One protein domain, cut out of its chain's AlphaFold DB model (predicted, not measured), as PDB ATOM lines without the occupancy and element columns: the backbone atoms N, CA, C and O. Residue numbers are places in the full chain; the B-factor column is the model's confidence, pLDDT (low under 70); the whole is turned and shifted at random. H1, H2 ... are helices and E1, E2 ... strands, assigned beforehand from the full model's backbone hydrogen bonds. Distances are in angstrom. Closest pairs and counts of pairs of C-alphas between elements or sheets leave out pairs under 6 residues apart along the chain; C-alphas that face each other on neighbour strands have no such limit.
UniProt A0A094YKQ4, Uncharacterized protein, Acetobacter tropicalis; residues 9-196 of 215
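This is residues 9 to 196 of the 215 residues of an uncharacterized protein of Acetobacter tropicalis (UniProt A0A094YKQ4). A strongly twisted sheet of five strands has H4 standing up from one face, with H1, H2 and H3 packed on H4, and H5 over the other face. H6 packs on H5 with residues 176 to 179, and its residues 188 to 196 stick out; the hairpin of E2 and E3 is a small separate sheet. The printed part has 188 residues with six named helices and seven named strands, in the order H1 H2 H3 H4 E1 E2 E3 E4 E5 H5 E6 E7 H6. The large sheet, E1 E4 E5 E6 E7, is mixed, and so is the class, helices and strands. The whole is compact, with a radius of gyration of the C-alphas of 17.8 A and spans of 51 by 41 by 28 A.

Start at H1, residues 9 to 12, which touches H3, residues 34 to 44; their closest C-alphas, Pro 10 and Ile 41, are 5.3 A apart. H3 and H4, residues 49 to 68, form a helical hairpin. H4 touches H2, residues 15 to 18, with residues 59 to 66 alone, closest at the C-alphas of Ile 18 and Phe 63, 5.0 A. E1, residues 72 to 75, is antiparallel to E4, residues 97 to 100; N 74 and O 98, 2.8 A apart, and N 98 and O 74, 2.9 A apart, are within hydrogen-bond range. In the hairpin of E2, residues 83 to 85, and E3, residues 89 to 91, see N 83 and O 91, 2.8 A. In the hairpin of E4 and E5, residues 106 to 112, see N 99 and O 107, 2.8 A. E5, H5, residues 122 to 137, and E6, residues 147 to 156, make a strand-helix-strand unit, parallel neighbour strands with a helix between, its crossover right-handed; see N 110 and O 149, 2.8 A. In the hairpin of E6 and E7, residues 160 to 168, see N 162 and O 154, 2.8 A. H4, over E7, and H5, over E5 and E6, give three layers, helices on both faces of the sheet, at heights of 5.2 A and 9.0 A. H6, residues 176 to 196, touches H5 at a steep tilt of 55 degrees, closest at the C-alphas of Trp 134 and Pro 176, 6.1 A. In H3, H4, H5 and H6 every O i to N i+4 pair is within range; H1 and H2 are too short for one.

Find C-alpha 9 at (175.303, 170.200, 301.219), where H1 begins. H4 is 28.2 A long, H5 20.9 A, E6 28.3 A and E7 26.2 A. H6 runs 30.3 A to C-alpha 196 at (191.716, 145.847, 320.277).

The C-alphas farthest apart, Phe 27 and Gln 196, are 59.0 A apart. The printed part has no cut; the link from H2 to H3 is long. Residues 26 and 85 to 89 have pLDDT under 70.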
ATOM      1  N   ASP A   9     176.625 169.688 300.851       93.31
ATOM      2  CA  ASP A   9     175.303 170.200 301.219       93.31
ATOM      3  C   ASP A   9     174.881 171.420 300.381       93.31
ATOM      4  O   ASP A   9     173.696 171.503 300.037       93.31
ATOM      5  N   PRO A  10     175.795 172.331 299.970       96.19
ATOM      6  CA  PRO A  10     175.446 173.429 299.074       96.19
ATOM      7  C   PRO A  10     174.775 172.959 297.778       96.19
ATOM      8  O   PRO A  10     173.681 173.441 297.473       96.19
ATOM      9  N   VAL A  11     175.356 171.983 297.065       96.50
ATOM     10  CA  VAL A  11     174.735 171.412 295.856       96.50
ATOM     11  C   VAL A  11     173.470 170.617 296.183       96.50
ATOM     12  O   VAL A  11     172.437 170.831 295.550       96.50
ATOM     13  N   ARG A  12     173.494 169.764 297.219       95.81
ATOM     14  CA  ARG A  12     172.338 168.930 297.607       95.81
ATOM     15  C   ARG A  12     171.096 169.756 297.922       95.81
ATOM     16  O   ARG A  12     169.990 169.394 297.532       95.81
ATOM     17  N   SER A  13     171.282 170.892 298.589       95.62
ATOM     18  CA  SER A  13     170.183 171.781 298.975       95.62
ATOM     19  C   SER A  13     169.483 172.465 297.797       95.62
ATOM     20  O   SER A  13     168.406 173.020 297.997       95.62
ATOM     21  N   HIS A  14     170.063 172.416 296.593       97.06
ATOM     22  CA  HIS A  14     169.495 172.993 295.374       97.06
ATOM     23  C   HIS A  14     169.209 171.941 294.293       97.06
ATOM     24  O   HIS A  14     168.982 172.296 293.137       97.06
ATOM     25  N   LEU A  15     169.177 170.646 294.646       97.06
ATOM     26  CA  LEU A  15     168.876 169.579 293.685       97.06
ATOM     27  C   LEU A  15     167.544 169.794 292.962       97.06
ATOM     28  O   LEU A  15     167.468 169.507 291.778       97.06
ATOM     29  N   GLY A  16     166.524 170.363 293.608       95.88
ATOM     30  CA  GLY A  16     165.254 170.640 292.930       95.88
ATOM     31  C   GLY A  16     165.412 171.565 291.718       95.88
ATOM     32  O   GLY A  16     164.947 171.254 290.627       95.88
ATOM     33  N   GLU A  17     166.152 172.663 291.876       96.25
ATOM     34  CA  GLU A  17     166.426 173.617 290.791       96.25
ATOM     35  C   GLU A  17     167.358 173.012 289.723       96.25
ATOM     36  O   GLU A  17     167.157 173.212 288.523       96.25
ATOM     37  N   ILE A  18     168.357 172.227 290.148       97.69
ATOM     38  CA  ILE A  18     169.303 171.559 289.241       97.69
ATOM     39  C   ILE A  18     168.578 170.547 288.341       97.69
ATOM     40  O   ILE A  18     168.779 170.552 287.124       97.69
ATOM     41  N   LEU A  19     167.721 169.716 288.941       97.12
ATOM     42  CA  LEU A  19     167.058 168.558 288.330       97.12
ATOM     43  C   LEU A  19     165.700 168.894 287.696       97.12
ATOM     44  O   LEU A  19     164.909 167.985 287.423       97.12
ATOM     45  N   ARG A  20     165.410 170.184 287.490       95.19
ATOM     46  CA  ARG A  20     164.170 170.669 286.859       95.19
ATOM     47  C   ARG A  20     162.916 170.140 287.564       95.19
ATOM     48  O   ARG A  20     162.003 169.633 286.912       95.19
ATOM     49  N   GLU A  21     162.910 170.205 288.896       94.69
ATOM     50  CA  GLU A  21     161.803 169.730 289.731       94.69
ATOM     51  C   GLU A  21     160.500 170.429 289.332       94.69
ATOM     52  O   GLU A  21     160.383 171.652 289.418       94.69
ATOM     53  N   GLN A  22     159.530 169.640 288.882       92.62
ATOM     54  CA  GLN A  22     158.189 170.084 288.547       92.62
ATOM     55  C   GLN A  22     157.244 169.825 289.728       92.62
ATOM     56  O   GLN A  22     157.364 168.809 290.427       92.62
ATOM     57  N   PRO A  23     156.283 170.727 289.974       88.25
ATOM     58  CA  PRO A  23     155.257 170.505 290.979       88.25
ATOM     59  C   PRO A  23     154.342 169.349 290.560       88.25
ATOM     60  O   PRO A  23     154.054 169.161 289.380       88.25
ATOM     61  N   ARG A  24     153.804 168.616 291.544       77.50
ATOM     62  CA  ARG A  24     152.904 167.467 291.307       77.50
ATOM     63  C   ARG A  24     151.629 167.820 290.523       77.50
ATOM     64  O   ARG A  24     151.000 166.936 289.960       77.50
ATOM     65  N   PHE A  25     151.235 169.093 290.496       74.81
ATOM     66  CA  PHE A  25     149.974 169.555 289.913       74.81
ATOM     67  C   PHE A  25     150.169 170.309 288.592       74.81
ATOM     68  O   PHE A  25     149.752 171.453 288.510       74.81
ATOM     69  N   ASN A  26     150.814 169.712 287.582       67.25
ATOM     70  CA  ASN A  26     150.885 170.194 286.182       67.25
ATOM     71  C   ASN A  26     151.074 171.714 285.959       67.25
ATOM     72  O   ASN A  26     150.679 172.256 284.926       67.25
ATOM     73  N   PHE A  27     151.705 172.416 286.898       79.62
ATOM     74  CA  PHE A  27     152.099 173.803 286.720       79.62
ATOM     75  C   PHE A  27     153.509 173.798 286.163       79.62
ATOM     76  O   PHE A  27     154.433 173.310 286.808       79.62
ATOM     77  N   PHE A  28     153.676 174.342 284.964       82.06
ATOM     78  CA  PHE A  28     155.003 174.504 284.403       82.06
ATOM     79  C   PHE A  28     155.778 175.539 285.220       82.06
ATOM     80  O   PHE A  28     155.375 176.703 285.302       82.06
ATOM     81  N   VAL A  29     156.892 175.111 285.809       85.81
ATOM     82  CA  VAL A  29     157.847 176.014 286.452       85.81
ATOM     83  C   VAL A  29     159.044 176.156 285.518       85.81
ATOM     84  O   VAL A  29     159.697 175.149 285.225       85.81
ATOM     85  N   PRO A  30     159.340 177.373 285.026       87.88
ATOM     86  CA  PRO A  30     160.492 177.581 284.168       87.88
ATOM     87  C   PRO A  30     161.784 177.311 284.937       87.88
ATOM     88  O   PRO A  30     161.924 177.667 286.110       87.88
ATOM     89  N   ASP A  31     162.744 176.712 284.244       91.06
ATOM     90  CA  ASP A  31     164.076 176.463 284.772       91.06
ATOM     91  C   ASP A  31     164.757 177.768 285.222       91.06
ATOM     92  O   ASP A  31     164.758 178.776 284.510       91.06
ATOM     93  N   ALA A  32     165.417 177.727 286.381       91.38
ATOM     94  CA  ALA A  32     166.295 178.811 286.801       91.38
ATOM     95  C   ALA A  32     167.524 178.900 285.868       91.38
ATOM     96  O   ALA A  32     168.128 177.866 285.558       91.38
ATOM     97  N   PRO A  33     167.951 180.108 285.449       95.94
ATOM     98  CA  PRO A  33     169.211 180.280 284.733       95.94
ATOM     99  C   PRO A  33     170.394 179.777 285.565       95.94
ATOM    100  O   PRO A  33     170.442 180.004 286.777       95.94
ATOM    101  N   TRP A  34     171.384 179.157 284.909       97.69
ATOM    102  CA  TRP A  34     172.571 178.627 285.590       97.69
ATOM    103  C   TRP A  34     173.267 179.677 286.468       97.69
ATOM    104  O   TRP A  34     173.618 179.378 287.603       97.69
ATOM    105  N   SER A  35     173.411 180.913 285.985       97.75
ATOM    106  CA  SER A  35     174.082 181.995 286.719       97.75
ATOM    107  C   SER A  35     173.459 182.274 288.092       97.75
ATOM    108  O   SER A  35     174.177 182.479 289.066       97.75
ATOM    109  N   VAL A  36     172.126 182.229 288.189       97.50
ATOM    110  CA  VAL A  36     171.396 182.437 289.450       97.50
ATOM    111  C   VAL A  36     171.648 181.279 290.413       97.50
ATOM    112  O   VAL A  36     171.862 181.476 291.610       97.50
ATOM    113  N   LEU A  37     171.623 180.056 289.895       97.19
ATOM    114  CA  LEU A  37     171.842 178.851 290.682       97.19
ATOM    115  C   LEU A  37     173.295 178.740 291.168       97.19
ATOM    116  O   LEU A  37     173.536 178.395 292.325       97.19
ATOM    117  N   GLU A  38     174.258 179.087 290.320       98.00
ATOM    118  CA  GLU A  38     175.681 179.138 290.652       98.00
ATOM    119  C   GLU A  38     175.963 180.119 291.794       98.00
ATOM    120  O   GLU A  38     176.673 179.775 292.742       98.00
ATOM    121  N   GLU A  39     175.362 181.311 291.749       97.31
ATOM    122  CA  GLU A  39     175.470 182.298 292.823       97.31
ATOM    123  C   GLU A  39     174.911 181.748 294.145       97.31
ATOM    124  O   GLU A  39     175.573 181.828 295.183       97.31
ATOM    125  N   ARG A  40     173.731 181.115 294.112       97.31
ATOM    126  CA  ARG A  40     173.083 180.525 295.300       97.31
ATOM    127  C   ARG A  40     173.888 179.377 295.904       97.31
ATOM    128  O   ARG A  40     174.051 179.314 297.127       97.31
ATOM    129  N   ILE A  41     174.401 178.470 295.074       97.38
ATOM    130  CA  ILE A  41     175.252 177.356 295.519       97.38
ATOM    131  C   ILE A  41     176.555 177.912 296.094       97.38
ATOM    132  O   ILE A  41     176.937 177.561 297.214       97.38
ATOM    133  N   GLY A  42     177.198 178.829 295.371       96.50
ATOM    134  CA  GLY A  42     178.434 179.471 295.795       96.50
ATOM    135  C   GLY A  42     178.289 180.229 297.114       96.50
ATOM    136  O   GLY A  42     179.162 180.117 297.970       96.50
ATOM    137  N   GLY A  43     177.170 180.927 297.325       95.25
ATOM    138  CA  GLY A  43     176.866 181.647 298.567       95.25
ATOM    139  C   GLY A  43     176.653 180.743 299.789       95.25
ATOM    140  O   GLY A  43     176.807 181.196 300.926       95.25
ATOM    141  N   LYS A  44     176.341 179.453 299.589       94.88
ATOM    142  CA  LYS A  44     176.262 178.455 300.674       94.88
ATOM    143  C   LYS A  44     177.600 177.783 300.991       94.88
ATOM    144  O   LYS A  44     177.711 177.164 302.049       94.88
ATOM    145  N   CYS A  45     178.603 177.910 300.128       94.00
ATOM    146  CA  CYS A  45     179.940 177.369 300.358       94.00
ATOM    147  C   CYS A  45     180.717 178.317 301.282       94.00
ATOM    148  O   CYS A  45     181.178 179.374 300.857       94.00
ATOM    149  N   LYS A  46     180.816 177.967 302.567       89.62
ATOM    150  CA  LYS A  46     181.368 178.846 303.616       89.62
ATOM    151  C   LYS A  46     182.746 178.417 304.109       89.62
ATOM    152  O   LYS A  46     183.368 179.165 304.858       89.62
ATOM    153  N   LYS A  47     183.200 177.210 303.762       85.75
ATOM    154  CA  LYS A  47     184.380 176.607 304.394       85.75
ATOM    155  C   LYS A  47     185.658 176.812 303.599       85.75
ATOM    156  O   LYS A  47     186.709 177.018 304.197       85.75
ATOM    157  N   SER A  48     185.598 176.728 302.270       88.44
ATOM    158  CA  SER A  48     186.786 176.897 301.429       88.44
ATOM    159  C   SER A  48     186.450 177.229 299.976       88.44
ATOM    160  O   SER A  48     185.359 176.945 299.485       88.44
ATOM    161  N   GLN A  49     187.434 177.773 299.262       90.75
ATOM    162  CA  GLN A  49     187.349 177.962 297.814       90.75
ATOM    163  C   GLN A  49     187.216 176.619 297.069       90.75
ATOM    164  O   GLN A  49     186.448 176.512 296.119       90.75
ATOM    165  N   ILE A  50     187.886 175.571 297.563       90.12
ATOM    166  CA  ILE A  50     187.795 174.209 297.013       90.12
ATOM    167  C   ILE A  50     186.365 173.662 297.134       90.12
ATOM    168  O   ILE A  50     185.865 173.049 296.194       90.12
ATOM    169  N   GLU A  51     185.683 173.905 298.260       92.38
ATOM    170  CA  GLU A  51     184.274 173.530 298.447       92.38
ATOM    171  C   GLU A  51     183.393 174.164 297.373       92.38
ATOM    172  O   GLU A  51     182.591 173.466 296.747       92.38
ATOM    173  N   LYS A  52     183.570 175.470 297.147       94.38
ATOM    174  CA  LYS A  52     182.822 176.223 296.143       94.38
ATOM    175  C   LYS A  52     183.053 175.665 294.745       94.38
ATOM    176  O   LYS A  52     182.088 175.364 294.051       94.38
ATOM    177  N   GLU A  53     184.309 175.464 294.359       92.88
ATOM    178  CA  GLU A  53     184.668 174.910 293.051       92.88
ATOM    179  C   GLU A  53     184.072 173.516 292.839       92.88
ATOM    180  O   GLU A  53     183.413 173.271 291.831       92.88
ATOM    181  N   GLN A  54     184.230 172.610 293.806       92.88
ATOM    182  CA  GLN A  54     183.712 171.243 293.700       92.88
ATOM    183  C   GLN A  54     182.180 171.201 293.636       92.88
ATOM    184  O   GLN A  54     181.625 170.451 292.831       92.88
ATOM    185  N   ASN A  55     181.490 171.999 294.457       95.69
ATOM    186  CA  ASN A  55     180.029 172.064 294.435       95.69
ATOM    187  C   ASN A  55     179.518 172.671 293.122       95.69
ATOM    188  O   ASN A  55     178.639 172.078 292.502       95.69
ATOM    189  N   CYS A  56     180.072 173.803 292.673       96.75
ATOM    190  CA  CYS A  56     179.628 174.469 291.447       96.75
ATOM    191  C   CYS A  56     179.904 173.626 290.196       96.75
ATOM    192  O   CYS A  56     179.005 173.472 289.375       96.75
ATOM    193  N   LEU A  57     181.088 173.016 290.061       96.62
ATOM    194  CA  LEU A  57     181.413 172.206 288.881       96.62
ATOM    195  C   LEU A  57     180.533 170.953 288.774       96.62
ATOM    196  O   LEU A  57     180.037 170.640 287.693       96.62
ATOM    197  N   LYS A  58     180.281 170.248 289.886       97.06
ATOM    198  CA  LYS A  58     179.382 169.079 289.879       97.06
ATOM    199  C   LYS A  58     177.926 169.479 289.679       97.06
ATOM    200  O   LYS A  58     177.206 168.798 288.956       97.06
ATOM    201  N   ALA A  59     177.499 170.591 290.276       97.88
ATOM    202  CA  ALA A  59     176.175 171.146 290.030       97.88
ATOM    203  C   ALA A  59     175.987 171.516 288.555       97.88
ATOM    204  O   ALA A  59     174.933 171.220 288.004       97.88
ATOM    205  N   LYS A  60     177.011 172.092 287.907       98.00
ATOM    206  CA  LYS A  60     176.979 172.436 286.481       98.00
ATOM    207  C   LYS A  60     176.864 171.196 285.612       98.00
ATOM    208  O   LYS A  60     175.966 171.126 284.783       98.00
ATOM    209  N   ALA A  61     177.711 170.199 285.861       98.19
ATOM    210  CA  ALA A  61     177.656 168.924 285.154       98.19
ATOM    211  C   ALA A  61     176.265 168.280 285.262       98.19
ATOM    212  O   ALA A  61     175.726 167.784 284.277       98.19
ATOM    213  N   LEU A  62     175.659 168.330 286.453       98.19
ATOM    214  CA  LEU A  62     174.320 167.800 286.694       98.19
ATOM    215  C   LEU A  62     173.224 168.621 286.007       98.19
ATOM    216  O   LEU A  62     172.318 168.048 285.408       98.19
ATOM    217  N   PHE A  63     173.334 169.949 286.065       98.38
ATOM    218  CA  PHE A  63     172.430 170.892 285.414       98.38
ATOM    219  C   PHE A  63     172.403 170.672 283.898       98.38
ATOM    220  O   PHE A  63     171.319 170.560 283.322       98.38
ATOM    221  N   ASP A  64     173.574 170.573 283.272       98.06
ATOM    222  CA  ASP A  64     173.704 170.354 281.831       98.06
ATOM    223  C   ASP A  64     173.184 168.974 281.446       98.06
ATOM    224  O   ASP A  64     172.305 168.870 280.598       98.06
ATOM    225  N   HIS A  65     173.611 167.925 282.157       98.31
ATOM    226  CA  HIS A  65     173.184 166.557 281.868       98.31
ATOM    227  C   HIS A  65     171.658 166.395 281.894       98.31
ATOM    228  O   HIS A  65     171.097 165.756 281.004       98.31
ATOM    229  N   TRP A  66     170.970 166.984 282.878       97.50
ATOM    230  CA  TRP A  66     169.505 166.923 282.943       97.50
ATOM    231  C   TRP A  66     168.831 167.613 281.754       97.50
ATOM    232  O   TRP A  66     167.785 167.163 281.293       97.50
ATOM    233  N   ARG A  67     169.418 168.702 281.253       96.81
ATOM    234  CA  ARG A  67     168.867 169.489 280.141       96.81
ATOM    235  C   ARG A  67     169.147 168.838 278.800       96.81
ATOM    236  O   ARG A  67     168.218 168.688 278.014       96.81
ATOM    237  N   ASP A  68     170.372 168.374 278.595       97.69
ATOM    238  CA  ASP A  68     170.796 167.690 277.373       97.69
ATOM    239  C   ASP A  68     170.003 166.397 277.142       97.69
ATOM    240  O   ASP A  68     169.700 166.048 276.003       97.69
ATOM    241  N   ASN A  69     169.612 165.711 278.221       97.38
ATOM    242  CA  ASN A  69     168.784 164.506 278.151       97.38
ATOM    243  C   ASN A  69     167.276 164.782 278.283       97.38
ATOM    244  O   ASN A  69     166.487 163.841 278.295       97.38
ATOM    245  N   ALA A  70     166.866 166.050 278.397       96.06
ATOM    246  CA  ALA A  70     165.480 166.469 278.617       96.06
ATOM    247  C   ALA A  70     164.788 165.817 279.835       96.06
ATOM    248  O   ALA A  70     163.560 165.746 279.891       96.06
ATOM    249  N   TRP A  71     165.553 165.398 280.844       96.81
ATOM    250  CA  TRP A  71     165.014 164.812 282.069       96.81
ATOM    251  C   TRP A  71     164.362 165.876 282.952       96.81
ATOM    252  O   TRP A  71     164.702 167.066 282.913       96.81
ATOM    253  N   SER A  72     163.432 165.431 283.789       95.62
ATOM    254  CA  SER A  72     162.829 166.248 284.845       95.62
ATOM    255  C   SER A  72     162.755 165.473 286.156       95.62
ATOM    256  O   SER A  72     163.165 164.310 286.230       95.62
ATOM    257  N   SER A  73     162.288 166.113 287.223       95.69
ATOM    258  CA  SER A  73     162.053 165.424 288.489       95.69
ATOM    259  C   SER A  73     160.768 165.877 289.158       95.69
ATOM    260  O   SER A  73     160.264 166.962 288.893       95.69
ATOM    261  N   ILE A  74     160.232 165.035 290.033       94.25
ATOM    262  CA  ILE A  74     159.053 165.314 290.848       94.25
ATOM    263  C   ILE A  74     159.390 164.914 292.279       94.25
ATOM    264  O   ILE A  74     159.865 163.806 292.530       94.25
ATOM    265  N   ARG A  75     159.140 165.810 293.234       94.00
ATOM    266  CA  ARG A  75     159.370 165.528 294.653       94.00
ATOM    267  C   ARG A  75     158.374 164.506 295.199       94.00
ATOM    268  O   ARG A  75     157.153 164.678 295.095       94.00
ATOM    269  N   TYR A  76     158.908 163.486 295.863       92.81
ATOM    270  CA  TYR A  76     158.161 162.442 296.552       92.81
ATOM    271  C   TYR A  76     158.576 162.362 298.027       92.81
ATOM    272  O   TYR A  76     159.557 161.710 298.379       92.81
ATOM    273  N   ASP A  77     157.857 163.080 298.894       89.81
ATOM    274  CA  ASP A  77     158.201 163.185 300.318       89.81
ATOM    275  C   ASP A  77     157.834 161.933 301.133       89.81
ATOM    276  O   ASP A  77     158.379 161.750 302.219       89.81
ATOM    277  N   ASP A  78     157.014 161.037 300.575       90.69
ATOM    278  CA  ASP A  78     156.566 159.786 301.207       90.69
ATOM    279  C   ASP A  78     157.590 158.638 301.059       90.69
ATOM    280  O   ASP A  78     157.309 157.483 301.371       90.69
ATOM    281  N   MET A  79     158.806 158.948 300.594       92.12
ATOM    282  CA  MET A  79     159.924 158.007 300.591       92.12
ATOM    283  C   MET A  79     160.276 157.535 302.015       92.12
ATOM    284  O   MET A  79     160.276 158.351 302.945       92.12
ATOM    285  N   PRO A  80     160.724 156.276 302.193       90.88
ATOM    286  CA  PRO A  80     161.037 155.731 303.511       90.88
ATOM    287  C   PRO A  80     162.092 156.571 304.249       90.88
ATOM    288  O   PRO A  80     163.004 157.126 303.618       90.88
ATOM    289  N   PRO A  81     162.041 156.681 305.587       81.12
ATOM    290  CA  PRO A  81     163.176 157.186 306.353       81.12
ATOM    291  C   PRO A  81     164.360 156.226 306.135       81.12
ATOM    292  O   PRO A  81     164.165 155.019 306.042       81.12
ATOM    293  N   GLY A  82     165.580 156.744 305.964       83.38
ATOM    294  CA  GLY A  82     166.763 155.899 305.724       83.38
ATOM    295  C   GLY A  82     167.003 154.860 306.830       83.38
ATOM    296  O   GLY A  82     166.333 154.852 307.859       83.38
ATOM    297  N   MET A  83     168.010 154.004 306.670       81.44
ATOM    298  CA  MET A  83     168.380 153.047 307.716       81.44
ATOM    299  C   MET A  83     168.984 153.770 308.921       81.44
ATOM    300  O   MET A  83     169.862 154.623 308.765       81.44
ATOM    301  N   MET A  84     168.545 153.420 310.128       76.25
ATOM    302  CA  MET A  84     169.126 153.955 311.358       76.25
ATOM    303  C   MET A  84     170.561 153.438 311.536       76.25
ATOM    304  O   MET A  84     170.819 152.240 311.454       76.25
ATOM    305  N   ASN A  85     171.495 154.348 311.797       68.00
ATOM    306  CA  ASN A  85     172.875 154.035 312.151       68.00
ATOM    307  C   ASN A  85     173.036 154.112 313.688       68.00
ATOM    308  O   ASN A  85     172.581 155.097 314.281       68.00
ATOM    309  N   PRO A  86     173.723 153.146 314.335       60.81
ATOM    310  CA  PRO A  86     174.039 153.167 315.768       60.81
ATOM    311  C   PRO A  86     174.712 154.454 316.272       60.81
ATOM    312  O   PRO A  86     174.600 154.787 317.445       60.81
ATOM    313  N   SER A  87     175.381 155.208 315.396       58.56
ATOM    314  CA  SER A  87     176.067 156.472 315.713       58.56
ATOM    315  C   SER A  87     175.183 157.735 315.626       58.56
ATOM    316  O   SER A  87     175.699 158.844 315.526       58.56
ATOM    317  N   HIS A  88     173.857 157.574 315.740       53.47
ATOM    318  CA  HIS A  88     172.833 158.634 315.807       53.47
ATOM    319  C   HIS A  88     172.617 159.401 314.491       53.47
ATOM    320  O   HIS A  88     172.776 160.620 314.409       53.47
ATOM    321  N   GLY A  89     172.175 158.684 313.457       67.50
ATOM    322  CA  GLY A  89     171.696 159.289 312.215       67.50
ATOM    323  C   GLY A  89     170.965 158.293 311.323       67.50
ATOM    324  O   GLY A  89     170.913 157.102 311.623       67.50
ATOM    325  N   TYR A  90     170.426 158.782 310.208       75.69
ATOM    326  CA  TYR A  90     169.861 157.944 309.153       75.69
ATOM    327  C   TYR A  90     170.801 157.940 307.954       75.69
ATOM    328  O   TYR A  90     171.188 158.999 307.458       75.69
ATOM    329  N   THR A  91     171.163 156.753 307.475       81.56
ATOM    330  CA  THR A  91     171.863 156.592 306.201       81.56
ATOM    331  C   THR A  91     170.833 156.281 305.135       81.56
ATOM    332  O   THR A  91     170.085 155.311 305.234       81.56
ATOM    333  N   ARG A  92     170.783 157.129 304.114       89.50
ATOM    334  CA  ARG A  92     169.872 156.976 302.989       89.50
ATOM    335  C   ARG A  92     170.679 156.867 301.704       89.50
ATOM    336  O   ARG A  92     171.568 157.682 301.466       89.50
ATOM    337  N   PHE A  93     170.322 155.897 300.871       94.31
ATOM    338  CA  PHE A  93     170.914 155.709 299.551       94.31
ATOM    339  C   PHE A  93     169.932 156.071 298.436       94.31
ATOM    340  O   PHE A  93     169.797 155.351 297.463       94.31
ATOM    341  N   TRP A  94     169.195 157.164 298.602       96.31
ATOM    342  CA  TRP A  94     168.290 157.733 297.607       96.31
ATOM    343  C   TRP A  94     167.991 159.191 297.954       96.31
ATOM    344  O   TRP A  94     168.227 159.644 299.078       96.31
ATOM    345  N   ASP A  95     167.471 159.922 296.983       95.94
ATOM    346  CA  ASP A  95     166.871 161.237 297.142       95.94
ATOM    347  C   ASP A  95     165.336 161.131 297.054       95.94
ATOM    348  O   ASP A  95     164.795 160.193 296.470       95.94
ATOM    349  N   ASN A  96     164.620 162.091 297.640       94.88
ATOM    350  CA  ASN A  96     163.151 162.111 297.683       94.88
ATOM    351  C   ASN A  96     162.541 162.655 296.386       94.88
ATOM    352  O   ASN A  96     161.697 163.555 296.399       94.88
ATOM    353  N   ARG A  97     163.011 162.148 295.247       95.38
ATOM    354  CA  ARG A  97     162.577 162.565 293.917       95.38
ATOM    355  C   ARG A  97     162.430 161.364 293.006       95.38
ATOM    356  O   ARG A  97     163.290 160.489 292.983       95.38
ATOM    357  N   PHE A  98     161.379 161.388 292.200       95.81
ATOM    358  CA  PHE A  98     161.304 160.587 290.990       95.81
ATOM    359  C   PHE A  98     161.862 161.406 289.842       95.81
ATOM    360  O   PHE A  98     161.408 162.521 289.592       95.81
ATOM    361  N   CYS A  99     162.856 160.871 289.156       97.25
ATOM    362  CA  CYS A  99     163.399 161.453 287.946       97.25
ATOM    363  C   CYS A  99     162.707 160.822 286.743       97.25
ATOM    364  O   CYS A  99     162.630 159.600 286.639       97.25
ATOM    365  N   VAL A 100     162.184 161.664 285.861       96.00
ATOM    366  CA  VAL A 100     161.419 161.267 284.681       96.00
ATOM    367  C   VAL A 100     162.339 161.365 283.475       96.00
ATOM    368  O   VAL A 100     162.832 162.453 283.162       96.00
ATOM    369  N   ILE A 101     162.586 160.224 282.832       95.19
ATOM    370  CA  ILE A 101     163.353 160.134 281.585       95.19
ATOM    371  C   ILE A 101     162.420 160.396 280.404       95.19
ATOM    372  O   ILE A 101     162.736 161.190 279.526       95.19
ATOM    373  N   ASP A 102     161.270 159.724 280.409       92.62
ATOM    374  CA  ASP A 102     160.193 159.853 279.432       92.62
ATOM    375  C   ASP A 102     158.860 159.401 280.055       92.62
ATOM    376  O   ASP A 102     158.777 159.159 281.258       92.62
ATOM    377  N   GLU A 103     157.817 159.284 279.231       87.75
ATOM    378  CA  GLU A 103     156.452 158.916 279.637       87.75
ATOM    379  C   GLU A 103     156.340 157.547 280.328       87.75
ATOM    380  O   GLU A 103     155.365 157.290 281.029       87.75
ATOM    381  N   THR A 104     157.322 156.666 280.137       89.44
ATOM    382  CA  THR A 104     157.286 155.271 280.602       89.44
ATOM    383  C   THR A 104     158.388 154.932 281.594       89.44
ATOM    384  O   THR A 104     158.315 153.905 282.265       89.44
ATOM    385  N   ARG A 105     159.426 155.770 281.690       93.75
ATOM    386  CA  ARG A 105     160.619 155.484 282.486       93.75
ATOM    387  C   ARG A 105     160.837 156.539 283.550       93.75
ATOM    388  O   ARG A 105     161.169 157.694 283.266       93.75
ATOM    389  N   THR A 106     160.739 156.089 284.791       95.94
ATOM    390  CA  THR A 106     161.065 156.861 285.984       95.94
ATOM    391  C   THR A 106     162.088 156.118 286.827       95.94
ATOM    392  O   THR A 106     162.183 154.891 286.788       95.94
ATOM    393  N   PHE A 107     162.885 156.870 287.578       97.88
ATOM    394  CA  PHE A 107     163.850 156.289 288.498       97.88
ATOM    395  C   PHE A 107     163.995 157.094 289.781       97.88
ATOM    396  O   PHE A 107     163.724 158.295 289.813       97.88
ATOM    397  N   VAL A 108     164.486 156.442 290.831       97.69
ATOM    398  CA  VAL A 108     164.935 157.111 292.056       97.69
ATOM    399  C   VAL A 108     166.464 157.254 292.052       97.69
ATOM    400  O   VAL A 108     167.176 156.255 291.919       97.69
ATOM    401  N   PRO A 109     167.015 158.476 292.185       97.88
ATOM    402  CA  PRO A 109     168.455 158.680 292.180       97.88
ATOM    403  C   PRO A 109     169.070 158.564 293.574       97.88
ATOM    404  O   PRO A 109     168.536 159.056 294.565       97.88
ATOM    405  N   PHE A 110     170.291 158.048 293.626       97.62
ATOM    406  CA  PHE A 110     171.268 158.320 294.671       97.62
ATOM    407  C   PHE A 110     172.454 159.078 294.078       97.62
ATOM    408  O   PHE A 110     173.111 158.581 293.166       97.62
ATOM    409  N   PHE A 111     172.758 160.266 294.600       97.25
ATOM    410  CA  PHE A 111     173.865 161.086 294.101       97.25
ATOM    411  C   PHE A 111     175.162 160.808 294.866       97.25
ATOM    412  O   PHE A 111     175.359 161.273 295.998       97.25
ATOM    413  N   ASP A 112     176.084 160.104 294.215       95.69
ATOM    414  CA  ASP A 112     177.428 159.865 294.726       95.69
ATOM    415  C   ASP A 112     178.372 161.004 294.324       95.69
ATOM    416  O   ASP A 112     179.145 160.913 293.372       95.69
ATOM    417  N   PHE A 113     178.319 162.096 295.086       93.94
ATOM    418  CA  PHE A 113     179.181 163.261 294.880       93.94
ATOM    419  C   PHE A 113     180.659 163.013 295.209       93.94
ATOM    420  O   PHE A 113     181.444 163.947 295.111       93.94
ATOM    421  N   ARG A 114     181.089 161.822 295.633       89.94
ATOM    422  CA  ARG A 114     182.496 161.585 296.000       89.94
ATOM    423  C   ARG A 114     183.430 161.637 294.787       89.94
ATOM    424  O   ARG A 114     183.001 161.600 293.638       89.94
ATOM    425  N   GLY A 115     184.719 161.830 295.058       85.44
ATOM    426  CA  GLY A 115     185.756 161.889 294.025       85.44
ATOM    427  C   GLY A 115     186.217 160.497 293.571       85.44
ATOM    428  O   GLY A 115     185.819 159.501 294.178       85.44
ATOM    429  N   PRO A 116     187.088 160.419 292.549       83.25
ATOM    430  CA  PRO A 116     187.610 159.167 291.996       83.25
ATOM    431  C   PRO A 116     188.078 158.131 293.026       83.25
ATOM    432  O   PRO A 116     187.745 156.956 292.874       83.25
ATOM    433  N   ASP A 117     188.752 158.584 294.087       84.06
ATOM    434  CA  ASP A 117     189.370 157.724 295.109       84.06
ATOM    435  C   ASP A 117     188.411 157.285 296.226       84.06
ATOM    436  O   ASP A 117     188.737 156.416 297.029       84.06
ATOM    437  N   THR A 118     187.231 157.906 296.325       86.44
ATOM    438  CA  THR A 118     186.285 157.693 297.442       86.44
ATOM    439  C   THR A 118     184.870 157.328 296.997       86.44
ATOM    440  O   THR A 118     184.030 156.978 297.829       86.44
ATOM    441  N   ARG A 119     184.585 157.411 295.694       88.31
ATOM    442  CA  ARG A 119     183.314 157.003 295.080       88.31
ATOM    443  C   ARG A 119     183.059 155.508 295.243       88.31
ATOM    444  O   ARG A 119     183.985 154.721 295.427       88.31
ATOM    445  N   LEU A 120     181.795 155.110 295.128       91.31
ATOM    446  CA  LEU A 120     181.407 153.702 295.220       91.31
ATOM    447  C   LEU A 120     182.114 152.863 294.151       91.31
ATOM    448  O   LEU A 120     182.073 153.188 292.957       91.31
ATOM    449  N   SER A 121     182.699 151.747 294.587       93.31
ATOM    450  CA  SER A 121     183.105 150.643 293.715       93.31
ATOM    451  C   SER A 121     181.879 149.975 293.077       93.31
ATOM    452  O   SER A 121     180.741 150.341 293.367       93.31
ATOM    453  N   ALA A 122     182.096 149.011 292.178       93.31
ATOM    454  CA  ALA A 122     180.997 148.215 291.623       93.31
ATOM    455  C   ALA A 122     180.240 147.459 292.724       93.31
ATOM    456  O   ALA A 122     179.039 147.661 292.861       93.31
ATOM    457  N   ASP A 123     180.955 146.729 293.584       91.75
ATOM    458  CA  ASP A 123     180.337 145.996 294.695       91.75
ATOM    459  C   ASP A 123     179.586 146.926 295.656       91.75
ATOM    460  O   ASP A 123     178.478 146.628 296.087       91.75
ATOM    461  N   ALA A 124     180.140 148.104 295.958       91.56
ATOM    462  CA  ALA A 124     179.466 149.050 296.839       91.56
ATOM    463  C   ALA A 124     178.202 149.657 296.197       91.56
ATOM    464  O   ALA A 124     177.277 150.038 296.913       91.56
ATOM    465  N   ARG A 125     178.129 149.743 294.858       95.31
ATOM    466  CA  ARG A 125     176.894 150.127 294.153       95.31
ATOM    467  C   ARG A 125     175.851 149.024 294.202       95.31
ATOM    468  O   ARG A 125     174.688 149.343 294.415       95.31
ATOM    469  N   ASP A 126     176.252 147.764 294.071       95.06
ATOM    470  CA  ASP A 126     175.328 146.638 294.230       95.06
ATOM    471  C   ASP A 126     174.654 146.687 295.619       95.06
ATOM    472  O   ASP A 126     173.477 146.350 295.748       95.06
ATOM    473  N   VAL A 127     175.370 147.157 296.660       92.88
ATOM    474  CA  VAL A 127     174.838 147.220 298.033       92.88
ATOM    475  C   VAL A 127     173.792 148.316 298.083       92.88
ATOM    476  O   VAL A 127     172.700 148.109 298.600       92.88
ATOM    477  N   VAL A 128     174.100 149.470 297.484       95.38
ATOM    478  CA  VAL A 128     173.148 150.574 297.342       95.38
ATOM    479  C   VAL A 128     171.887 150.132 296.608       95.38
ATOM    480  O   VAL A 128     170.799 150.374 297.124       95.38
ATOM    481  N   PHE A 129     172.010 149.454 295.464       97.50
ATOM    482  CA  PHE A 129     170.848 148.962 294.724       97.50
ATOM    483  C   PHE A 129     170.030 147.966 295.543       97.50
ATOM    484  O   PHE A 129     168.810 148.061 295.562       97.50
ATOM    485  N   SER A 130     170.687 147.066 296.272       95.62
ATOM    486  CA  SER A 130     170.006 146.082 297.119       95.62
ATOM    487  C   SER A 130     169.254 146.744 298.283       95.62
ATOM    488  O   SER A 130     168.124 146.376 298.591       95.62
ATOM    489  N   VAL A 131     169.830 147.782 298.900       94.62
ATOM    490  CA  VAL A 131     169.148 148.556 299.954       94.62
ATOM    491  C   VAL A 131     167.985 149.374 299.390       94.62
ATOM    492  O   VAL A 131     166.926 149.444 300.013       94.62
ATOM    493  N   GLN A 132     168.163 149.998 298.222       96.25
ATOM    494  CA  GLN A 132     167.091 150.713 297.529       96.25
ATOM    495  C   GLN A 132     165.938 149.769 297.168       96.25
ATOM    496  O   GLN A 132     164.787 150.104 297.412       96.25
ATOM    497  N   ASP A 133     166.233 148.582 296.639       96.25
ATOM    498  CA  ASP A 133     165.238 147.558 296.325       96.25
ATOM    499  C   ASP A 133     164.420 147.160 297.550       96.25
ATOM    500  O   ASP A 133     163.192 147.248 297.531       96.25
ATOM    501  N   TRP A 134     165.101 146.810 298.640       94.19
ATOM    502  CA  TRP A 134     164.444 146.426 299.881       94.19
ATOM    503  C   TRP A 134     163.535 147.539 300.422       94.19
ATOM    504  O   TRP A 134     162.364 147.309 300.725       94.19
ATOM    505  N   LEU A 135     164.055 148.763 300.535       94.06
ATOM    506  CA  LEU A 135     163.335 149.839 301.214       94.06
ATOM    507  C   LEU A 135     162.331 150.561 300.315       94.06
ATOM    508  O   LEU A 135     161.408 151.169 300.839       94.06
ATOM    509  N   ILE A 136     162.484 150.506 298.993       94.94
ATOM    510  CA  ILE A 136     161.600 151.195 298.047       94.94
ATOM    511  C   ILE A 136     160.700 150.182 297.343       94.94
ATOM    512  O   ILE A 136     159.502 150.183 297.598       94.94
ATOM    513  N   ARG A 137     161.257 149.295 296.510       95.06
ATOM    514  CA  ARG A 137     160.463 148.396 295.650       95.06
ATOM    515  C   ARG A 137     159.672 147.363 296.451       95.06
ATOM    516  O   ARG A 137     158.489 147.178 296.207       95.06
ATOM    517  N   GLN A 138     160.298 146.730 297.446       93.88
ATOM    518  CA  GLN A 138     159.629 145.707 298.261       93.88
ATOM    519  C   GLN A 138     158.715 146.297 299.345       93.88
ATOM    520  O   GLN A 138     157.782 145.632 299.792       93.88
ATOM    521  N   SER A 139     158.991 147.522 299.802       91.94
ATOM    522  CA  SER A 139     158.239 148.139 300.906       91.94
ATOM    523  C   SER A 139     157.088 149.035 300.436       91.94
ATOM    524  O   SER A 139     156.199 149.334 301.231       91.94
ATOM    525  N   ILE A 140     157.100 149.473 299.173       93.94
ATOM    526  CA  ILE A 140     156.080 150.337 298.570       93.94
ATOM    527  C   ILE A 140     155.608 149.661 297.273       93.94
ATOM    528  O   ILE A 140     156.269 149.815 296.244       93.94
ATOM    529  N   PRO A 141     154.491 148.905 297.301       92.00
ATOM    530  CA  PRO A 141     154.026 148.118 296.155       92.00
ATOM    531  C   PRO A 141     153.864 148.923 294.859       92.00
ATOM    532  O   PRO A 141     154.130 148.423 293.772       92.00
ATOM    533  N   GLU A 142     153.479 150.195 294.954       93.69
ATOM    534  CA  GLU A 142     153.307 151.087 293.803       93.69
ATOM    535  C   GLU A 142     154.623 151.416 293.082       93.69
ATOM    536  O   GLU A 142     154.602 151.952 291.974       93.69
ATOM    537  N   LEU A 143     155.766 151.128 293.710       93.81
ATOM    538  CA  LEU A 143     157.103 151.419 293.199       93.81
ATOM    539  C   LEU A 143     157.886 150.150 292.833       93.81
ATOM    540  O   LEU A 143     159.086 150.254 292.587       93.81
ATOM    541  N   GLU A 144     157.246 148.980 292.769       94.06
ATOM    542  CA  GLU A 144     157.896 147.697 292.445       94.06
ATOM    543  C   GLU A 144     158.689 147.749 291.125       94.06
ATOM    544  O   GLU A 144     159.806 147.250 291.041       94.06
ATOM    545  N   GLU A 145     158.158 148.435 290.113       91.75
ATOM    546  CA  GLU A 145     158.777 148.549 288.783       91.75
ATOM    547  C   GLU A 145     159.680 149.787 288.629       91.75
ATOM    548  O   GLU A 145     160.207 150.065 287.548       91.75
ATOM    549  N   LEU A 146     159.866 150.573 289.695       94.88
ATOM    550  CA  LEU A 146     160.660 151.797 289.636       94.88
ATOM    551  C   LEU A 146     162.137 151.464 289.393       94.88
ATOM    552  O   LEU A 146     162.754 150.712 290.150       94.88
ATOM    553  N   ALA A 147     162.749 152.085 288.382       97.25
ATOM    554  CA  ALA A 147     164.181 151.923 288.179       97.25
ATOM    555  C   ALA A 147     164.972 152.586 289.319       97.25
ATOM    556  O   ALA A 147     164.647 153.662 289.825       97.25
ATOM    557  N   LEU A 148     166.065 151.951 289.711       97.81
ATOM    558  CA  LEU A 148     166.980 152.454 290.722       97.81
ATOM    559  C   LEU A 148     168.194 153.064 290.026       97.81
ATOM    560  O   LEU A 148     168.660 152.529 289.017       97.81
ATOM    561  N   ALA A 149     168.727 154.172 290.543       98.31
ATOM    562  CA  ALA A 149     169.921 154.772 289.965       98.31
ATOM    563  C   ALA A 149     170.955 155.206 291.001       98.31
ATOM    564  O   ALA A 149     170.635 155.806 292.027       98.31
ATOM    565  N   VAL A 150     172.224 154.995 290.657       98.38
ATOM    566  CA  VAL A 150     173.369 155.654 291.291       98.38
ATOM    567  C   VAL A 150     173.978 156.619 290.283       98.38
ATOM    568  O   VAL A 150     174.519 156.207 289.259       98.38
ATOM    569  N   ILE A 151     173.904 157.911 290.583       98.12
ATOM    570  CA  ILE A 151     174.427 158.991 289.749       98.12
ATOM    571  C   ILE A 151     175.823 159.361 290.249       98.12
ATOM    572  O   ILE A 151     175.979 159.845 291.373       98.12
ATOM    573  N   ARG A 152     176.841 159.113 289.421       96.19
ATOM    574  CA  ARG A 152     178.249 159.415 289.713       96.19
ATOM    575  C   ARG A 152     178.754 160.581 288.879       96.19
ATOM    576  O   ARG A 152     178.138 160.973 287.892       96.19
ATOM    577  N   PHE A 153     179.902 161.100 289.298       95.25
ATOM    578  CA  PHE A 153     180.632 162.140 288.593       95.25
ATOM    579  C   PHE A 153     182.023 161.621 288.242       95.25
ATOM    580  O   PHE A 153     182.778 161.226 289.135       95.25
ATOM    581  N   ASP A 154     182.354 161.656 286.958       93.75
ATOM    582  CA  ASP A 154     183.672 161.308 286.443       93.75
ATOM    583  C   ASP A 154     184.406 162.574 286.003       93.75
ATOM    584  O   ASP A 154     183.782 163.549 285.600       93.75
ATOM    585  N   GLY A 155     185.733 162.571 286.118       91.38
ATOM    586  CA  GLY A 155     186.576 163.729 285.815       91.38
ATOM    587  C   GLY A 155     187.166 164.409 287.050       91.38
ATOM    588  O   GLY A 155     187.125 163.877 288.166       91.38
ATOM    589  N   THR A 156     187.785 165.566 286.830       89.31
ATOM    590  CA  THR A 156     188.496 166.348 287.847       89.31
ATOM    591  C   THR A 156     188.167 167.832 287.704       89.31
ATOM    592  O   THR A 156     187.432 168.241 286.808       89.31
ATOM    593  N   LYS A 157     188.710 168.681 288.585       85.81
ATOM    594  CA  LYS A 157     188.526 170.133 288.438       85.81
ATOM    595  C   LYS A 157     189.193 170.678 287.166       85.81
ATOM    596  O   LYS A 157     188.730 171.669 286.622       85.81
ATOM    597  N   GLU A 158     190.266 170.035 286.708       86.75
ATOM    598  CA  GLU A 158     191.029 170.421 285.520       86.75
ATOM    599  C   GLU A 158     190.331 169.994 284.230       86.75
ATOM    600  O   GLU A 158     190.345 170.736 283.253       86.75
ATOM    601  N   THR A 159     189.724 168.804 284.220       88.44
ATOM    602  CA  THR A 159     189.062 168.252 283.028       88.44
ATOM    603  C   THR A 159     187.566 168.555 282.969       88.44
ATOM    604  O   THR A 159     186.942 168.348 281.931       88.44
ATOM    605  N   GLY A 160     186.996 169.062 284.064       89.56
ATOM    606  CA  GLY A 160     185.555 169.153 284.260       89.56
ATOM    607  C   GLY A 160     184.959 167.825 284.731       89.56
ATOM    608  O   GLY A 160     185.617 166.783 284.725       89.56
ATOM    609  N   PHE A 161     183.697 167.869 285.158       95.25
ATOM    610  CA  PHE A 161     182.953 166.675 285.552       95.25
ATOM    611  C   PHE A 161     181.918 166.297 284.494       95.25
ATOM    612  O   PHE A 161     181.230 167.161 283.955       95.25
ATOM    613  N   SER A 162     181.760 164.998 284.258       95.81
ATOM    614  CA  SER A 162     180.650 164.409 283.516       95.81
ATOM    615  C   SER A 162     179.784 163.567 284.448       95.81
ATOM    616  O   SER A 162     180.263 162.994 285.429       95.81
ATOM    617  N   VAL A 163     178.486 163.503 284.158       97.81
ATOM    618  CA  VAL A 163     177.537 162.682 284.917       97.81
ATOM    619  C   VAL A 163     177.494 161.279 284.325       97.81
ATOM    620  O   VAL A 163     177.329 161.117 283.118       97.81
ATOM    621  N   VAL A 164     177.607 160.273 285.190       97.12
ATOM    622  CA  VAL A 164     177.564 158.853 284.830       97.12
ATOM    623  C   VAL A 164     176.438 158.173 285.611       97.12
ATOM    624  O   VAL A 164     176.628 157.791 286.773       97.12
ATOM    625  N   PRO A 165     175.246 158.038 285.008       97.62
ATOM    626  CA  PRO A 165     174.150 157.273 285.586       97.62
ATOM    627  C   PRO A 165     174.432 155.769 285.516       97.62
ATOM    628  O   PRO A 165     174.756 155.232 284.458       97.62
ATOM    629  N   HIS A 166     174.259 155.071 286.634       97.88
ATOM    630  CA  HIS A 166     174.167 153.616 286.675       97.88
ATOM    631  C   HIS A 166     172.732 153.237 287.023       97.88
ATOM    632  O   HIS A 166     172.293 153.527 288.133       97.88
ATOM    633  N   PHE A 167     172.025 152.605 286.088       97.62
ATOM    634  CA  PHE A 167     170.645 152.163 286.272       97.62
ATOM    635  C   PHE A 167     170.570 150.687 286.653       97.62
ATOM    636  O   PHE A 167     171.383 149.880 286.199       97.62
ATOM    637  N   HIS A 168     169.559 150.341 287.442       96.75
ATOM    638  CA  HIS A 168     169.224 148.974 287.802       96.75
ATOM    639  C   HIS A 168     167.699 148.801 287.824       96.75
ATOM    640  O   HIS A 168     167.001 149.533 288.519       96.75
ATOM    641  N   SER A 169     167.187 147.837 287.063       89.19
ATOM    642  CA  SER A 169     165.749 147.542 286.944       89.19
ATOM    643  C   SER A 169     165.428 146.062 287.169       89.19
ATOM    644  O   SER A 169     164.319 145.624 286.898       89.19
ATOM    645  N   GLY A 170     166.405 145.267 287.611       90.81
ATOM    646  CA  GLY A 170     166.303 143.812 287.691       90.81
ATOM    647  C   GLY A 170     166.348 143.276 289.121       90.81
ATOM    648  O   GLY A 170     166.163 144.044 290.074       90.81
ATOM    649  N   PRO A 171     166.594 141.962 289.274       91.19
ATOM    650  CA  PRO A 171     166.903 141.376 290.567       91.19
ATOM    651  C   PRO A 171     168.231 141.929 291.093       91.19
ATOM    652  O   PRO A 171     169.218 142.031 290.358       91.19
ATOM    653  N   VAL A 172     168.242 142.267 292.380       93.75
ATOM    654  CA  VAL A 172     169.437 142.744 293.078       93.75
ATOM    655  C   VAL A 172     170.311 141.590 293.548       93.75
ATOM    656  O   VAL A 172     169.880 140.441 293.624       93.75
ATOM    657  N   ARG A 173     171.571 141.910 293.857       93.31
ATOM    658  CA  ARG A 173     172.576 140.925 294.260       93.31
ATOM    659  C   ARG A 173     172.328 140.345 295.649       93.31
ATOM    660  O   ARG A 173     172.650 139.182 295.856       93.31
ATOM    661  N   TRP A 174     171.812 141.151 296.575       92.12
ATOM    662  CA  TRP A 174     171.625 140.753 297.966       92.12
ATOM    663  C   TRP A 174     170.174 140.908 298.396       92.12
ATOM    664  O   TRP A 174     169.556 141.953 298.197       92.12
ATOM    665  N   SER A 175     169.651 139.869 299.032       91.94
ATOM    666  CA  SER A 175     168.368 139.893 299.723       91.94
ATOM    667  C   SER A 175     168.431 140.732 301.013       91.94
ATOM    668  O   SER A 175     169.516 140.979 301.550       91.94
ATOM    669  N   PRO A 176     167.276 141.135 301.578       88.31
ATOM    670  CA  PRO A 176     167.227 141.827 302.868       88.31
ATOM    671  C   PRO A 176     167.931 141.070 304.005       88.31
ATOM    672  O   PRO A 176     168.578 141.685 304.857       88.31
ATOM    673  N   THR A 177     167.832 139.738 304.007       89.56
ATOM    674  CA  THR A 177     168.489 138.876 304.998       89.56
ATOM    675  C   THR A 177     170.006 138.936 304.855       89.56
ATOM    676  O   THR A 177     170.685 139.251 305.828       89.56
ATOM    677  N   GLU A 178     170.535 138.749 303.643       89.81
ATOM    678  CA  GLU A 178     171.982 138.815 303.378       89.81
ATOM    679  C   GLU A 178     172.558 140.208 303.673       89.81
ATOM    680  O   GLU A 178     173.648 140.329 304.228       89.81
ATOM    681  N   LEU A 179     171.821 141.279 303.355       87.25
ATOM    682  CA  LEU A 179     172.219 142.645 303.717       87.25
ATOM    683  C   LEU A 179     172.294 142.833 305.233       87.25
ATOM    684  O   LEU A 179     173.218 143.469 305.735       87.25
ATOM    685  N   THR A 180     171.316 142.297 305.961       84.94
ATOM    686  CA  THR A 180     171.270 142.380 307.422       84.94
ATOM    687  C   THR A 180     172.453 141.637 308.044       84.94
ATOM    688  O   THR A 180     173.113 142.177 308.932       84.94
ATOM    689  N   GLU A 181     172.768 140.444 307.539       86.50
ATOM    690  CA  GLU A 181     173.941 139.662 307.948       86.50
ATOM    691  C   GLU A 181     175.245 140.420 307.678       86.50
ATOM    692  O   GLU A 181     176.030 140.620 308.605       86.50
ATOM    693  N   LEU A 182     175.426 140.955 306.465       83.94
ATOM    694  CA  LEU A 182     176.598 141.756 306.096       83.94
ATOM    695  C   LEU A 182     176.781 142.969 307.023       83.94
ATOM    696  O   LEU A 182     177.888 143.279 307.466       83.94
ATOM    697  N   ILE A 183     175.689 143.671 307.337       79.56
ATOM    698  CA  ILE A 183     175.707 144.820 308.247       79.56
ATOM    699  C   ILE A 183     176.132 144.388 309.657       79.56
ATOM    700  O   ILE A 183     176.954 145.063 310.285       79.56
ATOM    701  N   PHE A 184     175.605 143.269 310.160       81.56
ATOM    702  CA  PHE A 184     175.993 142.740 311.466       81.56
ATOM    703  C   PHE A 184     177.459 142.308 311.514       81.56
ATOM    704  O   PHE A 184     178.127 142.595 312.509       81.56
ATOM    705  N   GLU A 185     177.981 141.687 310.456       79.50
ATOM    706  CA  GLU A 185     179.398 141.326 310.350       79.50
ATOM    707  C   GLU A 185     180.301 142.562 310.441       79.50
ATOM    708  O   GLU A 185     181.222 142.597 311.260       79.50
ATOM    709  N   VAL A 186     179.982 143.621 309.688       77.94
ATOM    710  CA  VAL A 186     180.736 144.886 309.724       77.94
ATOM    711  C   VAL A 186     180.716 145.508 311.121       77.94
ATOM    712  O   VAL A 186     181.756 145.953 311.615       77.94
ATOM    713  N   TYR A 187     179.563 145.521 311.798       75.75
ATOM    714  CA  TYR A 187     179.488 146.037 313.166       75.75
ATOM    715  C   TYR A 187     180.258 145.169 314.166       75.75
ATOM    716  O   TYR A 187     180.941 145.711 315.038       75.75
ATOM    717  N   ALA A 188     180.189 143.843 314.044       76.19
ATOM    718  CA  ALA A 188     180.945 142.932 314.895       76.19
ATOM    719  C   ALA A 188     182.458 143.147 314.732       76.19
ATOM    720  O   ALA A 188     183.195 143.157 315.724       76.19
ATOM    721  N   ASP A 189     182.919 143.381 313.504       74.31
ATOM    722  CA  ASP A 189     184.309 143.721 313.213       74.31
ATOM    723  C   ASP A 189     184.706 145.082 313.791       74.31
ATOM    724  O   ASP A 189     185.763 145.193 314.413       74.31
ATOM    725  N   TRP A 190     183.857 146.106 313.679       74.44
ATOM    726  CA  TRP A 190     184.120 147.417 314.287       74.44
ATOM    727  C   TRP A 190     184.245 147.338 315.806       74.44
ATOM    728  O   TRP A 190     185.172 147.917 316.373       74.44
ATOM    729  N   VAL A 191     183.357 146.590 316.465       75.69
ATOM    730  CA  VAL A 191     183.439 146.350 317.912       75.69
ATOM    731  C   VAL A 191     184.740 145.626 318.256       75.69
ATOM    732  O   VAL A 191     185.435 146.028 319.188       75.69
ATOM    733  N   ARG A 192     185.113 144.600 317.483       75.50
ATOM    734  CA  ARG A 192     186.360 143.848 317.686       75.50
ATOM    735  C   ARG A 192     187.590 144.749 317.566       75.50
ATOM    736  O   ARG A 192     188.467 144.696 318.424       75.50
ATOM    737  N   VAL A 193     187.638 145.593 316.538       73.94
ATOM    738  CA  VAL A 193     188.726 146.552 316.306       73.94
ATOM    739  C   VAL A 193     188.780 147.597 317.424       73.94
ATOM    740  O   VAL A 193     189.850 147.837 317.978       73.94
ATOM    741  N   ALA A 194     187.641 148.168 317.827       72.81
ATOM    742  CA  ALA A 194     187.577 149.122 318.935       72.81
ATOM    743  C   ALA A 194     188.109 148.512 320.246       72.81
ATOM    744  O   ALA A 194     188.951 149.113 320.912       72.81
ATOM    745  N   GLN A 195     187.710 147.277 320.564       75.81
ATOM    746  CA  GLN A 195     188.210 146.546 321.733       75.81
ATOM    747  C   GLN A 195     189.716 146.247 321.656       75.81
ATOM    748  O   GLN A 195     190.394 146.226 322.683       75.81
ATOM    749  N   GLN A 196     190.270 146.014 320.461       72.12
ATOM    750  CA  GLN A 196     191.716 145.847 320.277       72.12
ATOM    751  C   GLN A 196     192.479 147.155 320.523       72.12
ATOM    752  O   GLN A 196     193.539 147.123 321.149       72.12
TER     753      GLN A 196